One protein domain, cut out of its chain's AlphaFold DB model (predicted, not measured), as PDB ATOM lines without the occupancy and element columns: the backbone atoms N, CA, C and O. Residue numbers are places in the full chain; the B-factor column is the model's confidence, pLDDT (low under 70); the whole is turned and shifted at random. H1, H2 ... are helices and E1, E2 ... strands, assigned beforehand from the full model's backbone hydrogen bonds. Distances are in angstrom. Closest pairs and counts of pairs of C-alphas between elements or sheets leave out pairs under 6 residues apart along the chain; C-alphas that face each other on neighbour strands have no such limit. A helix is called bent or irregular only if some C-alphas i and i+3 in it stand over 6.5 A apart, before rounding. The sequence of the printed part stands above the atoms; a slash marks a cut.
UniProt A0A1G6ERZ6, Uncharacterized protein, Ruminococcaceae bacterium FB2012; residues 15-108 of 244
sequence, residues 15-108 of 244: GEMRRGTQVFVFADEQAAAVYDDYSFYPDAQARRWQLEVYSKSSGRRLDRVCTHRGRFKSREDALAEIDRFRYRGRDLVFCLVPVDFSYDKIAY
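This is residues 15 to 108 of the 244 residues of an uncharacterized protein of Ruminococcaceae bacterium FB2012 (UniProt A0A1G6ERZ6). A strongly twisted antiparallel sheet of four strands makes the body, with the helix H2 packed on one face and partly wrapped by the sheet, which reaches it from both edges. The two long strands E3 and E4 run side by side as a bent ribbon; the short helix H1 sits beside E3, and the short H3 lies away past the last residue of E4. The printed part has 94 residues with three named helices and four named strands, in the order E1, E2, E3, H1, H2, E4, H3, and the sheet order is E2, E1, E4, E3. The class is mixed, helices and strands. The whole is compact, with a radius of gyration of the C-alphas of 13.0 A, yet elongated in outline, with spans of 40 by 24 by 22 A.

Begin at the sheet's inner strand E4, residues 92 to 102, and look at its antiparallel neighbour E3, residues 45 to 55, an edge strand. Their directions stand at 159 degrees, and N 50 is 2.8 A from O 97, within hydrogen-bond range, as is N 95 from O 52, at 2.8 A. E3 bends by 71 degrees at residue 48 and E4 by 58 degrees at residue 99. The other neighbour of E4 is the inner strand E1, residues 22 to 27, antiparallel at 157 degrees; there N 24 and O 94 are 2.8 A apart. Next comes the edge strand E2, residues 30 to 36, which forms a hairpin with E1 at 147 degrees; look for N 32 and O 25, 2.8 A apart. From edge to edge the strands' lines turn by 67 degrees. Now find H2, residues 75 to 83, which is on the sheet with 39 pairs of C-alphas within 10 A. Its closest C-alphas to E3 are those of Arg 75 and Trp 49, 6.3 A apart; to E2, those of Asp 83 and Ala 31, 6.7 A; to E4, those of Ile 82 and Phe 94, 7.3 A. H2 and E1 are near each other, with 5 pairs within 10 A. H1, residues 67 to 70, stands at the sheet's level, with a height over the sheet of 2.2 A; its closest C-alpha to E3 is that of Gly 70, 4.6 A from that of Leu 51. H1 and H2 are close but not clearly touching, with the C-alphas of Thr 67 and Glu 81 7.5 A apart. Just after H1, residues 71 to 72 pair antiparallel with residues 49 to 50 of E3. H3, residues 105 to 108, is not on the sheet and is apart from H1 and H2. In H2 every O i to N i+4 pair is within hydrogen-bond range; H1 and H3 are too short for such a pair, and their one O i to N i+3 pair is within range in H1 but not in H3.

Find C-alpha 45 at (34.227, -28.841, -14.722), where E3 begins its 28.1 A run to residue 55. E4 is nearly as long, 27.8 A, from C-alpha 92 at (50.488, -48.380, -20.385) to C-alpha 102. E1 and E2 each measure 15.9 A, and H2 12.6 A. H1 spans 5.7 A and H3 5.1 A, ending at C-alpha 108 (27.043, -28.902, -25.319).

The two C-alphas farthest apart are those of Tyr 87 and Ile 106, at 40.9 A. The printed part has no cut. The link from E3 to H1, with 11 residues, is the long one. The mean pLDDT of the printed part is 82.2; look for values under 70 at residues 15 to 17, 28, 37, 40 to 42 and 103 to 108, and H3 has a mean of 45.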
ATOM      1  N   GLY A  15      34.110 -46.395 -24.842       54.44
ATOM      2  CA  GLY A  15      32.764 -45.824 -25.013       54.44
ATOM      3  C   GLY A  15      31.758 -46.158 -23.900       54.44
ATOM      4  O   GLY A  15      30.699 -45.548 -23.836       54.44
ATOM      5  N   GLU A  16      32.076 -47.107 -23.017       63.31
ATOM      6  CA  GLU A  16      31.257 -47.459 -21.846       63.31
ATOM      7  C   GLU A  16      31.806 -46.814 -20.555       63.31
ATOM      8  O   GLU A  16      31.249 -46.996 -19.467       63.31
ATOM      9  N   MET A  17      32.911 -46.063 -20.650       62.84
ATOM     10  CA  MET A  17      33.499 -45.354 -19.514       62.84
ATOM     11  C   MET A  17      32.667 -44.125 -19.126       62.84
ATOM     12  O   MET A  17      31.710 -43.732 -19.791       62.84
ATOM     13  N   ARG A  18      33.016 -43.507 -17.991       71.00
ATOM     14  CA  ARG A  18      32.308 -42.315 -17.507       71.00
ATOM     15  C   ARG A  18      32.410 -41.178 -18.522       71.00
ATOM     16  O   ARG A  18      33.460 -40.969 -19.121       71.00
ATOM     17  N   ARG A  19      31.339 -40.396 -18.627       71.44
ATOM     18  CA  ARG A  19      31.303 -39.186 -19.452       71.44
ATOM     19  C   ARG A  19      32.454 -38.236 -19.104       71.44
ATOM     20  O   ARG A  19      32.767 -38.066 -17.924       71.44
ATOM     21  N   GLY A  20      33.059 -37.646 -20.125       71.88
ATOM     22  CA  GLY A  20      34.237 -36.789 -20.040       71.88
ATOM     23  C   GLY A  20      35.555 -37.542 -19.843       71.88
ATOM     24  O   GLY A  20      36.555 -36.919 -19.502       71.88
ATOM     25  N   THR A  21      35.584 -38.870 -20.006       82.44
ATOM     26  CA  THR A  21      36.834 -39.640 -19.895       82.44
ATOM     27  C   THR A  21      37.742 -39.392 -21.097       82.44
ATOM     28  O   THR A  21      37.300 -39.390 -22.245       82.44
ATOM     29  N   GLN A  22      39.036 -39.259 -20.828       85.44
ATOM     30  CA  GLN A  22      40.083 -39.229 -21.846       85.44
ATOM     31  C   GLN A  22      40.995 -40.443 -21.668       85.44
ATOM     32  O   GLN A  22      41.282 -40.845 -20.541       85.44
ATOM     33  N   VAL A  23      41.453 -41.036 -22.765       81.44
ATOM     34  CA  VAL A  23      42.376 -42.172 -22.758       81.44
ATOM     35  C   VAL A  23      43.625 -41.807 -23.535       81.44
ATOM     36  O   VAL A  23      43.551 -41.446 -24.709       81.44
ATOM     37  N   PHE A  24      44.771 -41.954 -22.881       84.75
ATOM     38  CA  PHE A  24      46.078 -41.641 -23.431       84.75
ATOM     39  C   PHE A  24      46.953 -42.886 -23.526       84.75
ATOM     40  O   PHE A  24      46.913 -43.775 -22.668       84.75
ATOM     41  N   VAL A  25      47.780 -42.916 -24.563       84.12
ATOM     42  CA  VAL A  25      48.863 -43.888 -24.751       84.12
ATOM     43  C   VAL A  25      50.113 -43.153 -25.203       84.12
ATOM     44  O   VAL A  25      50.018 -42.080 -25.791       84.12
ATOM     45  N   PHE A  26      51.286 -43.728 -24.959       81.50
ATOM     46  CA  PHE A  26      52.528 -43.156 -25.471       81.50
ATOM     47  C   PHE A  26      52.836 -43.643 -26.889       81.50
ATOM     48  O   PHE A  26      52.856 -44.850 -27.140       81.50
ATOM     49  N   ALA A  27      53.134 -42.695 -27.777       78.06
ATOM     50  CA  ALA A  27      53.773 -42.912 -29.072       78.06
ATOM     51  C   ALA A  27      55.070 -42.093 -29.093       78.06
ATOM     52  O   ALA A  27      55.025 -40.889 -28.855       78.06
ATOM     53  N   ASP A  28      56.216 -42.750 -29.295       69.38
ATOM     54  CA  ASP A  28      57.540 -42.110 -29.397       69.38
ATOM     55  C   ASP A  28      57.808 -41.025 -28.330       69.38
ATOM     56  O   ASP A  28      58.266 -39.925 -28.624       69.38
ATOM     57  N   GLU A  29      57.507 -41.358 -27.066       78.31
ATOM     58  CA  GLU A  29      57.666 -40.522 -25.856       78.31
ATOM     59  C   GLU A  29      56.646 -39.396 -25.633       78.31
ATOM     60  O   GLU A  29      56.717 -38.715 -24.606       78.31
ATOM     61  N   GLN A  30      55.660 -39.227 -26.513       82.88
ATOM     62  CA  GLN A  30      54.561 -38.284 -26.305       82.88
ATOM     63  C   GLN A  30      53.263 -39.008 -25.955       82.88
ATOM     64  O   GLN A  30      52.907 -40.017 -26.569       82.88
ATOM     65  N   ALA A  31      52.546 -38.484 -24.961       84.19
ATOM     66  CA  ALA A  31      51.209 -38.952 -24.645       84.19
ATOM     67  C   ALA A  31      50.237 -38.459 -25.724       84.19
ATOM     68  O   ALA A  31      50.047 -37.259 -25.913       84.19
ATOM     69  N   ALA A  32      49.603 -39.392 -26.424       82.25
ATOM     70  CA  ALA A  32      48.584 -39.124 -27.423       82.25
ATOM     71  C   ALA A  32      47.214 -39.561 -26.894       82.25
ATOM     72  O   ALA A  32      47.055 -40.687 -26.414       82.25
ATOM     73  N   ALA A  33      46.216 -38.681 -27.006       80.12
ATOM     74  CA  ALA A  33      44.829 -39.034 -26.730       80.12
ATOM     75  C   ALA A  33      44.301 -39.944 -27.850       80.12
ATOM     76  O   ALA A  33      44.227 -39.539 -29.010       80.12
ATOM     77  N   VAL A  34      43.945 -41.181 -27.509       75.12
ATOM     78  CA  VAL A  34      43.325 -42.152 -28.435       75.12
ATOM     79  C   VAL A  34      41.811 -42.220 -28.280       75.12
ATOM     80  O   VAL A  34      41.120 -42.730 -29.159       75.12
ATOM     81  N   TYR A  35      41.296 -41.689 -27.175       74.25
ATOM     82  CA  TYR A  35      39.882 -41.444 -26.946       74.25
ATOM     83  C   TYR A  35      39.752 -40.167 -26.122       74.25
ATOM     84  O   TYR A  35      40.459 -40.001 -25.129       74.25
ATOM     85  N   ASP A  36      38.872 -39.264 -26.528       73.94
ATOM     86  CA  ASP A  36      38.703 -37.976 -25.868       73.94
ATOM     87  C   ASP A  36      37.228 -37.584 -25.844       73.94
ATOM     88  O   ASP A  36      36.732 -36.933 -26.760       73.94
ATOM     89  N   ASP A  37      36.525 -38.004 -24.793       69.56
ATOM     90  CA  ASP A  37      35.142 -37.589 -24.552       69.56
ATOM     91  C   ASP A  37      35.075 -36.205 -23.880       69.56
ATOM     92  O   ASP A  37      34.074 -35.509 -23.976       69.56
ATOM     93  N   TYR A  38      36.138 -35.762 -23.196       75.44
ATOM     94  CA  TYR A  38      36.142 -34.484 -22.474       75.44
ATOM     95  C   TYR A  38      36.022 -33.284 -23.413       75.44
ATOM     96  O   TYR A  38      35.241 -32.378 -23.137       75.44
ATOM     97  N   SER A  39      36.743 -33.295 -24.538       71.81
ATOM     98  CA  SER A  39      36.758 -32.189 -25.511       71.81
ATOM     99  C   SER A  39      35.414 -31.962 -26.217       71.81
ATOM    100  O   SER A  39      35.228 -30.962 -26.916       71.81
ATOM    101  N   PHE A  40      34.443 -32.858 -26.028       58.56
ATOM    102  CA  PHE A  40      33.063 -32.610 -26.426       58.56
ATOM    103  C   PHE A  40      32.381 -31.560 -25.539       58.56
ATOM    104  O   PHE A  40      31.450 -30.913 -26.002       58.56
ATOM    105  N   TYR A  41      32.875 -31.322 -24.321       69.06
ATOM    106  CA  TYR A  41      32.253 -30.479 -23.301       69.06
ATOM    107  C   TYR A  41      33.137 -29.253 -22.960       69.06
ATOM    108  O   TYR A  41      33.900 -29.303 -21.996       69.06
ATOM    109  N   PRO A  42      33.060 -28.145 -23.722       62.88
ATOM    110  CA  PRO A  42      33.986 -27.008 -23.596       62.88
ATOM    111  C   PRO A  42      33.965 -26.320 -22.220       62.88
ATOM    112  O   PRO A  42      35.017 -25.923 -21.728       62.88
ATOM    113  N   ASP A  43      32.808 -26.275 -21.553       70.50
ATOM    114  CA  ASP A  43      32.646 -25.664 -20.219       70.50
ATOM    115  C   ASP A  43      32.658 -26.695 -19.084       70.50
ATOM    116  O   ASP A  43      32.117 -26.479 -17.992       70.50
ATOM    117  N   ALA A  44      33.212 -27.877 -19.346       75.25
ATOM    118  CA  ALA A  44      33.200 -28.948 -18.376       75.25
ATOM    119  C   ALA A  44      34.125 -28.695 -17.188       75.25
ATOM    120  O   ALA A  44      35.338 -28.520 -17.317       75.25
ATOM    121  N   GLN A  45      33.545 -28.834 -16.002       81.19
ATOM    122  CA  GLN A  45      34.227 -28.841 -14.722       81.19
ATOM    123  C   GLN A  45      34.145 -30.226 -14.081       81.19
ATOM    124  O   GLN A  45      33.163 -30.958 -14.204       81.19
ATOM    125  N   ALA A  46      35.186 -30.588 -13.343       87.25
ATOM    126  CA  ALA A  46      35.187 -31.766 -12.492       87.25
ATOM    127  C   ALA A  46      35.704 -31.361 -11.117       87.25
ATOM    128  O   ALA A  46      36.685 -30.626 -11.011       87.25
ATOM    129  N   ARG A  47      35.083 -31.874 -10.053       89.50
ATOM    130  CA  ARG A  47      35.557 -31.615  -8.684       89.50
ATOM    131  C   ARG A  47      36.952 -32.191  -8.442       89.50
ATOM    132  O   ARG A  47      37.704 -31.685  -7.611       89.50
ATOM    133  N   ARG A  48      37.251 -33.319  -9.087       93.88
ATOM    134  CA  ARG A  48      38.543 -34.007  -9.022       93.88
ATOM    135  C   ARG A  48      38.719 -34.908 -10.236       93.88
ATOM    136  O   ARG A  48      37.744 -35.302 -10.877       93.88
ATOM    137  N   TRP A  49      39.954 -35.326 -10.452       95.12
ATOM    138  CA  TRP A  49      40.352 -36.190 -11.551       95.12
ATOM    139  C   TRP A  49      40.956 -37.484 -11.020       95.12
ATOM    140  O   TRP A  49      41.775 -37.472 -10.099       95.12
ATOM    141  N   GLN A  50      40.519 -38.610 -11.574       95.31
ATOM    142  CA  GLN A  50      41.050 -39.930 -11.265       95.31
ATOM    143  C   GLN A  50      41.784 -40.461 -12.492       95.31
ATOM    144  O   GLN A  50      41.172 -40.766 -13.507       95.31
ATOM    145  N   LEU A  51      43.095 -40.612 -12.373       96.00
ATOM    146  CA  LEU A  51      43.919 -41.315 -13.338       96.00
ATOM    147  C   LEU A  51      43.913 -42.805 -12.995       96.00
ATOM    148  O   LEU A  51      44.309 -43.211 -11.896       96.00
ATOM    149  N   GLU A  52      43.421 -43.616 -13.919       94.94
ATOM    150  CA  GLU A  52      43.475 -45.069 -13.857       94.94
ATOM    151  C   GLU A  52      44.468 -45.572 -14.898       94.94
ATOM    152  O   GLU A  52      44.441 -45.140 -16.045       94.94
ATOM    153  N   VAL A  53      45.354 -46.480 -14.500       94.69
ATOM    154  CA  VAL A  53      46.410 -46.985 -15.379       94.69
ATOM    155  C   VAL A  53      46.216 -48.469 -15.591       94.69
ATOM    156  O   VAL A  53      46.017 -49.219 -14.634       94.69
ATOM    157  N   TYR A  54      46.300 -48.890 -16.843       91.81
ATOM    158  CA  TYR A  54      46.134 -50.272 -17.254       91.81
ATOM    159  C   TYR A  54      47.336 -50.726 -18.073       91.81
ATOM    160  O   TYR A  54      47.929 -49.955 -18.824       91.81
ATOM    161  N   SER A  55      47.687 -52.000 -17.947       88.94
ATOM    162  CA  SER A  55      48.635 -52.642 -18.852       88.94
ATOM    163  C   SER A  55      47.984 -52.836 -20.221       88.94
ATOM    164  O   SER A  55      46.934 -53.471 -20.329       88.94
ATOM    165  N   LYS A  56      48.633 -52.344 -21.277       84.50
ATOM    166  CA  LYS A  56      48.175 -52.470 -22.667       84.50
ATOM    167  C   LYS A  56      48.034 -53.932 -23.107       84.50
ATOM    168  O   LYS A  56      47.093 -54.269 -23.821       84.50
ATOM    169  N   SER A  57      48.957 -54.790 -22.663       83.00
ATOM    170  CA  SER A  57      49.044 -56.206 -23.042       83.00
ATOM    171  C   SER A  57      48.110 -57.111 -22.239       83.00
ATOM    172  O   SER A  57      47.477 -57.997 -22.806       83.00
ATOM    173  N   SER A  58      47.998 -56.893 -20.927       84.12
ATOM    174  CA  SER A  58      47.208 -57.769 -20.048       84.12
ATOM    175  C   SER A  58      45.820 -57.230 -19.701       84.12
ATOM    176  O   SER A  58      45.025 -57.958 -19.113       84.12
ATOM    177  N   GLY A  59      45.539 -55.954 -19.975       84.62
ATOM    178  CA  GLY A  59      44.300 -55.289 -19.563       84.62
ATOM    179  C   GLY A  59      44.186 -55.051 -18.053       84.62
ATOM    180  O   GLY A  59      43.237 -54.428 -17.588       84.62
ATOM    181  N   ARG A  60      45.154 -55.519 -17.253       90.75
ATOM    182  CA  ARG A  60      45.099 -55.409 -15.793       90.75
ATOM    183  C   ARG A  60      45.302 -53.969 -15.352       90.75
ATOM    184  O   ARG A  60      46.255 -53.309 -15.770       90.75
ATOM    185  N   ARG A  61      44.445 -53.530 -14.433       91.75
ATOM    186  CA  ARG A  61      44.608 -52.275 -13.701       91.75
ATOM    187  C   ARG A  61      45.857 -52.347 -12.826       91.75
ATOM    188  O   ARG A  61      46.055 -53.316 -12.093       91.75
ATOM    189  N   LEU A  62      46.683 -51.314 -12.903       90.50
ATOM    190  CA  LEU A  62      47.906 -51.178 -12.129       90.50
ATOM    191  C   LEU A  62      47.681 -50.155 -11.020       90.50
ATOM    192  O   LEU A  62      47.839 -48.945 -11.193       90.50
ATOM    193  N   ASP A  63      47.293 -50.652  -9.852       79.50
ATOM    194  CA  ASP A  63      47.100 -49.798  -8.692       79.50
ATOM    195  C   ASP A  63      48.453 -49.306  -8.152       79.50
ATOM    196  O   ASP A  63      49.421 -50.059  -8.074       79.50
ATOM    197  N   ARG A  64      48.498 -48.043  -7.701       81.75
ATOM    198  CA  ARG A  64      49.657 -47.381  -7.050       81.75
ATOM    199  C   ARG A  64      50.822 -46.974  -7.958       81.75
ATOM    200  O   ARG A  64      51.846 -46.548  -7.436       81.75
ATOM    201  N   VAL A  65      50.673 -47.049  -9.277       86.81
ATOM    202  CA  VAL A  65      51.714 -46.562 -10.199       86.81
ATOM    203  C   VAL A  65      51.771 -45.028 -10.213       86.81
ATOM    204  O   VAL A  65      52.851 -44.448 -10.278       86.81
ATOM    205  N   CYS A  66      50.619 -44.369 -10.078       87.75
ATOM    206  CA  CYS A  66      50.525 -42.911 -10.015       87.75
ATOM    207  C   CYS A  66      50.765 -42.355  -8.605       87.75
ATOM    208  O   CYS A  66      50.383 -42.968  -7.595       87.75
ATOM    209  N   THR A  67      51.285 -41.128  -8.542       87.12
ATOM    210  CA  THR A  67      51.303 -40.312  -7.318       87.12
ATOM    211  C   THR A  67      49.894 -40.156  -6.746       87.12
ATOM    212  O   THR A  67      48.893 -40.260  -7.454       87.12
ATOM    213  N   HIS A  68      49.792 -39.992  -5.422       85.75
ATOM    214  CA  HIS A  68      48.515 -39.804  -4.715       85.75
ATOM    215  C   HIS A  68      47.422 -40.845  -5.050       85.75
ATOM    216  O   HIS A  68      46.228 -40.573  -4.914       85.75
ATOM    217  N   ARG A  69      47.817 -42.061  -5.468       86.88
ATOM    218  CA  ARG A  69      46.912 -43.122  -5.961       86.88
ATOM    219  C   ARG A  69      46.071 -42.683  -7.175       86.88
ATOM    220  O   ARG A  69      44.925 -43.112  -7.323       86.88
ATOM    221  N   GLY A  70      46.631 -41.816  -8.015       92.25
ATOM    222  CA  GLY A  70      46.008 -41.303  -9.233       92.25
ATOM    223  C   GLY A  70      44.914 -40.264  -8.987       92.25
ATOM    224  O   GLY A  70      44.055 -40.097  -9.840       92.25
ATOM    225  N   ARG A  71      44.875 -39.609  -7.822       94.50
ATOM    226  CA  ARG A  71      43.843 -38.614  -7.486       94.50
ATOM    227  C   ARG A  71      44.410 -37.207  -7.570       94.50
ATOM    228  O   ARG A  71      45.302 -36.869  -6.795       94.50
ATOM    229  N   PHE A  72      43.823 -36.384  -8.429       95.19
ATOM    230  CA  PHE A  72      44.283 -35.028  -8.721       95.19
ATOM    231  C   PHE A  72      43.165 -34.003  -8.528       95.19
ATOM    232  O   PHE A  72      41.979 -34.326  -8.650       95.19
ATOM    233  N   LYS A  73      43.547 -32.769  -8.177       92.94
ATOM    234  CA  LYS A  73      42.606 -31.653  -7.994       92.94
ATOM    235  C   LYS A  73      42.260 -30.993  -9.325       92.94
ATOM    236  O   LYS A  73      41.090 -30.710  -9.550       92.94
ATOM    237  N   SER A  74      43.250 -30.787 -10.188       94.12
ATOM    238  CA  SER A  74      43.080 -30.206 -11.520       94.12
ATOM    239  C   SER A  74      43.310 -31.252 -12.612       94.12
ATOM    240  O   SER A  74      43.851 -32.338 -12.362       94.12
ATOM    241  N   ARG A  75      42.865 -30.924 -13.827       94.25
ATOM    242  CA  ARG A  75      43.105 -31.747 -15.014       94.25
ATOM    243  C   ARG A  75      44.575 -31.670 -15.406       94.25
ATOM    244  O   ARG A  75      45.180 -32.682 -15.740       94.25
ATOM    245  N   GLU A  76      45.142 -30.476 -15.311       94.88
ATOM    246  CA  GLU A  76      46.526 -30.150 -15.636       94.88
ATOM    247  C   GLU A  76      47.502 -30.979 -14.796       94.88
ATOM    248  O   GLU A  76      48.428 -31.561 -15.352       94.88
ATOM    249  N   ASP A  77      47.249 -31.132 -13.490       95.44
ATOM    250  CA  ASP A  77      48.081 -31.965 -12.612       95.44
ATOM    251  C   ASP A  77      48.055 -33.439 -13.044       95.44
ATOM    252  O   ASP A  77      49.069 -34.135 -12.992       95.44
ATOM    253  N   ALA A  78      46.890 -33.926 -13.482       95.19
ATOM    254  CA  ALA A  78      46.740 -35.300 -13.944       95.19
ATOM    255  C   ALA A  78      47.420 -35.534 -15.303       95.19
ATOM    256  O   ALA A  78      47.995 -36.599 -15.517       95.19
ATOM    257  N   LEU A  79      47.386 -34.550 -16.206       94.88
ATOM    258  CA  LEU A  79      48.118 -34.599 -17.477       94.88
ATOM    259  C   LEU A  79      49.631 -34.547 -17.245       94.88
ATOM    260  O   LEU A  79      50.360 -35.372 -17.790       94.88
ATOM    261  N   ALA A  80      50.094 -33.667 -16.354       95.06
ATOM    262  CA  ALA A  80      51.498 -33.609 -15.958       95.06
ATOM    263  C   ALA A  80      51.966 -34.933 -15.330       95.06
ATOM    264  O   ALA A  80      53.096 -35.365 -15.560       95.06
ATOM    265  N   GLU A  81      51.100 -35.617 -14.569       95.50
ATOM    266  CA  GLU A  81      51.385 -36.964 -14.068       95.50
ATOM    267  C   GLU A  81      51.578 -37.968 -15.211       95.50
ATOM    268  O   GLU A  81      52.512 -38.767 -15.135       95.50
ATOM    269  N   ILE A  82      50.733 -37.939 -16.249       94.62
ATOM    270  CA  ILE A  82      50.885 -38.799 -17.434       94.62
ATOM    271  C   ILE A  82      52.245 -38.534 -18.089       94.62
ATOM    272  O   ILE A  82      52.982 -39.486 -18.346       94.62
ATOM    273  N   ASP A  83      52.637 -37.270 -18.260       93.44
ATOM    274  CA  ASP A  83      53.915 -36.889 -18.881       93.44
ATOM    275  C   ASP A  83      55.146 -37.416 -18.122       93.44
ATOM    276  O   ASP A  83      56.176 -37.719 -18.736       93.44
ATOM    277  N   ARG A  84      55.053 -37.643 -16.801       93.00
ATOM    278  CA  ARG A  84      56.139 -38.294 -16.036       93.00
ATOM    279  C   ARG A  84      56.447 -39.709 -16.533       93.00
ATOM    280  O   ARG A  84      57.548 -40.213 -16.299       93.00
ATOM    281  N   PHE A  85      55.506 -40.352 -17.223       92.88
ATOM    282  CA  PHE A  85      55.676 -41.682 -17.802       92.88
ATOM    283  C   PHE A  85      56.285 -41.673 -19.204       92.88
ATOM    284  O   PHE A  85      56.428 -42.753 -19.772       92.88
ATOM    285  N   ARG A  86      56.740 -40.535 -19.745       89.00
ATOM    286  CA  ARG A  86      57.284 -40.443 -21.115       89.00
ATOM    287  C   ARG A  86      58.267 -41.540 -21.530       89.00
ATOM    288  O   ARG A  86      58.186 -42.043 -22.643       89.00
ATOM    289  N   TYR A  87      59.134 -41.984 -20.618       86.00
ATOM    290  CA  TYR A  87      60.149 -43.011 -20.897       86.00
ATOM    291  C   TYR A  87      59.742 -44.439 -20.495       86.00
ATOM    292  O   TYR A  87      60.486 -45.385 -20.740       86.00
ATOM    293  N   ARG A  88      58.602 -44.624 -19.812       87.69
ATOM    294  CA  ARG A  88      58.173 -45.925 -19.244       87.69
ATOM    295  C   ARG A  88      56.704 -46.271 -19.513       87.69
ATOM    296  O   ARG A  88      56.248 -47.336 -19.112       87.69
ATOM    297  N   GLY A  89      55.966 -45.391 -20.181       85.50
ATOM    298  CA  GLY A  89      54.528 -45.494 -20.418       85.50
ATOM    299  C   GLY A  89      54.137 -46.232 -21.694       85.50
ATOM    300  O   GLY A  89      52.951 -46.307 -21.991       85.50
ATOM    301  N   ARG A  90      55.099 -46.783 -22.449       86.12
ATOM    302  CA  ARG A  90      54.858 -47.421 -23.759       86.12
ATOM    303  C   ARG A  90      53.853 -48.580 -23.701       86.12
ATOM    304  O   ARG A  90      53.035 -48.733 -24.604       86.12
ATOM    305  N   ASP A  91      53.892 -49.354 -22.618       87.94
ATOM    306  CA  ASP A  91      52.996 -50.495 -22.386       87.94
ATOM    307  C   ASP A  91      51.801 -50.152 -21.487       87.94
ATOM    308  O   ASP A  91      51.122 -51.050 -20.977       87.94
ATOM    309  N   LEU A  92      51.535 -48.863 -21.274       91.25
ATOM    310  CA  LEU A  92      50.488 -48.380 -20.385       91.25
ATOM    311  C   LEU A  92      49.382 -47.663 -21.160       91.25
ATOM    312  O   LEU A  92      49.613 -46.997 -22.168       91.25
ATOM    313  N   VAL A  93      48.168 -47.804 -20.644       90.19
ATOM    314  CA  VAL A  93      46.979 -47.063 -21.058       90.19
ATOM    315  C   VAL A  93      46.522 -46.239 -19.865       90.19
ATOM    316  O   VAL A  93      46.314 -46.779 -18.777       90.19
ATOM    317  N   PHE A  94      46.391 -44.936 -20.068       92.06
ATOM    318  CA  PHE A  94      46.051 -43.968 -19.034       92.06
ATOM    319  C   PHE A  94      44.628 -43.476 -19.260       92.06
ATOM    320  O   PHE A  94      44.378 -42.738 -20.206       92.06
ATOM    321  N   CYS A  95      43.697 -43.861 -18.397       91.44
ATOM    322  CA  CYS A  95      42.323 -43.376 -18.429       91.44
ATOM    323  C   CYS A  95      42.167 -42.249 -17.407       91.44
ATOM    324  O   CYS A  95      42.169 -42.486 -16.197       91.44
ATOM    325  N   LEU A  96      42.036 -41.022 -17.891       93.94
ATOM    326  CA  LEU A  96      41.769 -39.842 -17.087       93.94
ATOM    327  C   LEU A  96      40.256 -39.655 -16.956       93.94
ATOM    328  O   LEU A  96      39.573 -39.288 -17.909       93.94
ATOM    329  N   VAL A  97      39.741 -39.930 -15.764       92.00
ATOM    330  CA  VAL A  97      38.310 -39.985 -15.471       92.00
ATOM    331  C   VAL A  97      37.914 -38.794 -14.594       92.00
ATOM    332  O   VAL A  97      38.412 -38.677 -13.467       92.00
ATOM    333  N   PRO A  98      36.998 -37.921 -15.041       88.62
ATOM    334  CA  PRO A  98      36.489 -36.855 -14.193       88.62
ATOM    335  C   PRO A  98      35.520 -37.412 -13.142       88.62
ATOM    336  O   PRO A  98      34.722 -38.320 -13.398       88.62
ATOM    337  N   VAL A  99      35.566 -36.858 -11.931       84.50
ATOM    338  CA  VAL A  99      34.655 -37.215 -10.838       84.50
ATOM    339  C   VAL A  99      33.869 -35.990 -10.404       84.50
ATOM    340  O   VAL A  99      34.429 -34.903 -10.263       84.50
ATOM    341  N   ASP A 100      32.572 -36.194 -10.166       82.56
ATOM    342  CA  ASP A 100      31.579 -35.125 -10.035       82.56
ATOM    343  C   ASP A 100      31.657 -34.184 -11.250       82.56
ATOM    344  O   ASP A 100      31.825 -32.975 -11.126       82.56
ATOM    345  N   PHE A 101      31.623 -34.798 -12.439       78.38
ATOM    346  CA  PHE A 101      31.695 -34.128 -13.729       78.38
ATOM    347  C   PHE A 101      30.409 -33.349 -14.001       78.38
ATOM    348  O   PHE A 101      29.317 -33.925 -14.040       78.38
ATOM    349  N   SER A 102      30.547 -32.050 -14.211       72.56
ATOM    350  CA  SER A 102      29.481 -31.139 -14.600       72.56
ATOM    351  C   SER A 102      29.908 -30.391 -15.845       72.56
ATOM    352  O   SER A 102      31.064 -30.026 -15.991       72.56
ATOM    353  N   TYR A 103      28.973 -30.121 -16.729       62.72
ATOM    354  CA  TYR A 103      29.210 -29.313 -17.910       62.72
ATOM    355  C   TYR A 103      27.923 -28.570 -18.210       62.72
ATOM    356  O   TYR A 103      26.842 -28.999 -17.775       62.72
ATOM    357  N   ASP A 104      28.032 -27.475 -18.950       55.78
ATOM    358  CA  ASP A 104      26.848 -26.822 -19.471       55.78
ATOM    359  C   ASP A 104      26.214 -27.729 -20.534       55.78
ATOM    360  O   ASP A 104      26.677 -27.869 -21.668       55.78
ATOM    361  N   LYS A 105      25.153 -28.420 -20.116       47.88
ATOM    362  CA  LYS A 105      24.389 -29.322 -20.978       47.88
ATOM    363  C   LYS A 105      23.740 -28.575 -22.134       47.88
ATOM    364  O   LYS A 105      23.528 -29.193 -23.169       47.88
ATOM    365  N   ILE A 106      23.420 -27.297 -21.948       43.03
ATOM    366  CA  ILE A 106      22.849 -26.439 -22.981       43.03
ATOM    367  C   ILE A 106      23.958 -26.132 -23.986       43.03
ATOM    368  O   ILE A 106      23.836 -26.551 -25.131       43.03
ATOM    369  N   ALA A 107      25.080 -25.547 -23.560       45.03
ATOM    370  CA  ALA A 107      26.194 -25.236 -24.466       45.03
ATOM    371  C   ALA A 107      26.674 -26.464 -25.267       45.03
ATOM    372  O   ALA A 107      26.919 -26.373 -26.466       45.03
ATOM    373  N   TYR A 108      26.726 -27.644 -24.638       44.06
ATOM    374  CA  TYR A 108      27.043 -28.902 -25.319       44.06
ATOM    375  C   TYR A 108      26.045 -29.279 -26.426       44.06
ATOM    376  O   TYR A 108      26.459 -29.670 -27.513       44.06
TER     377      TYR A 108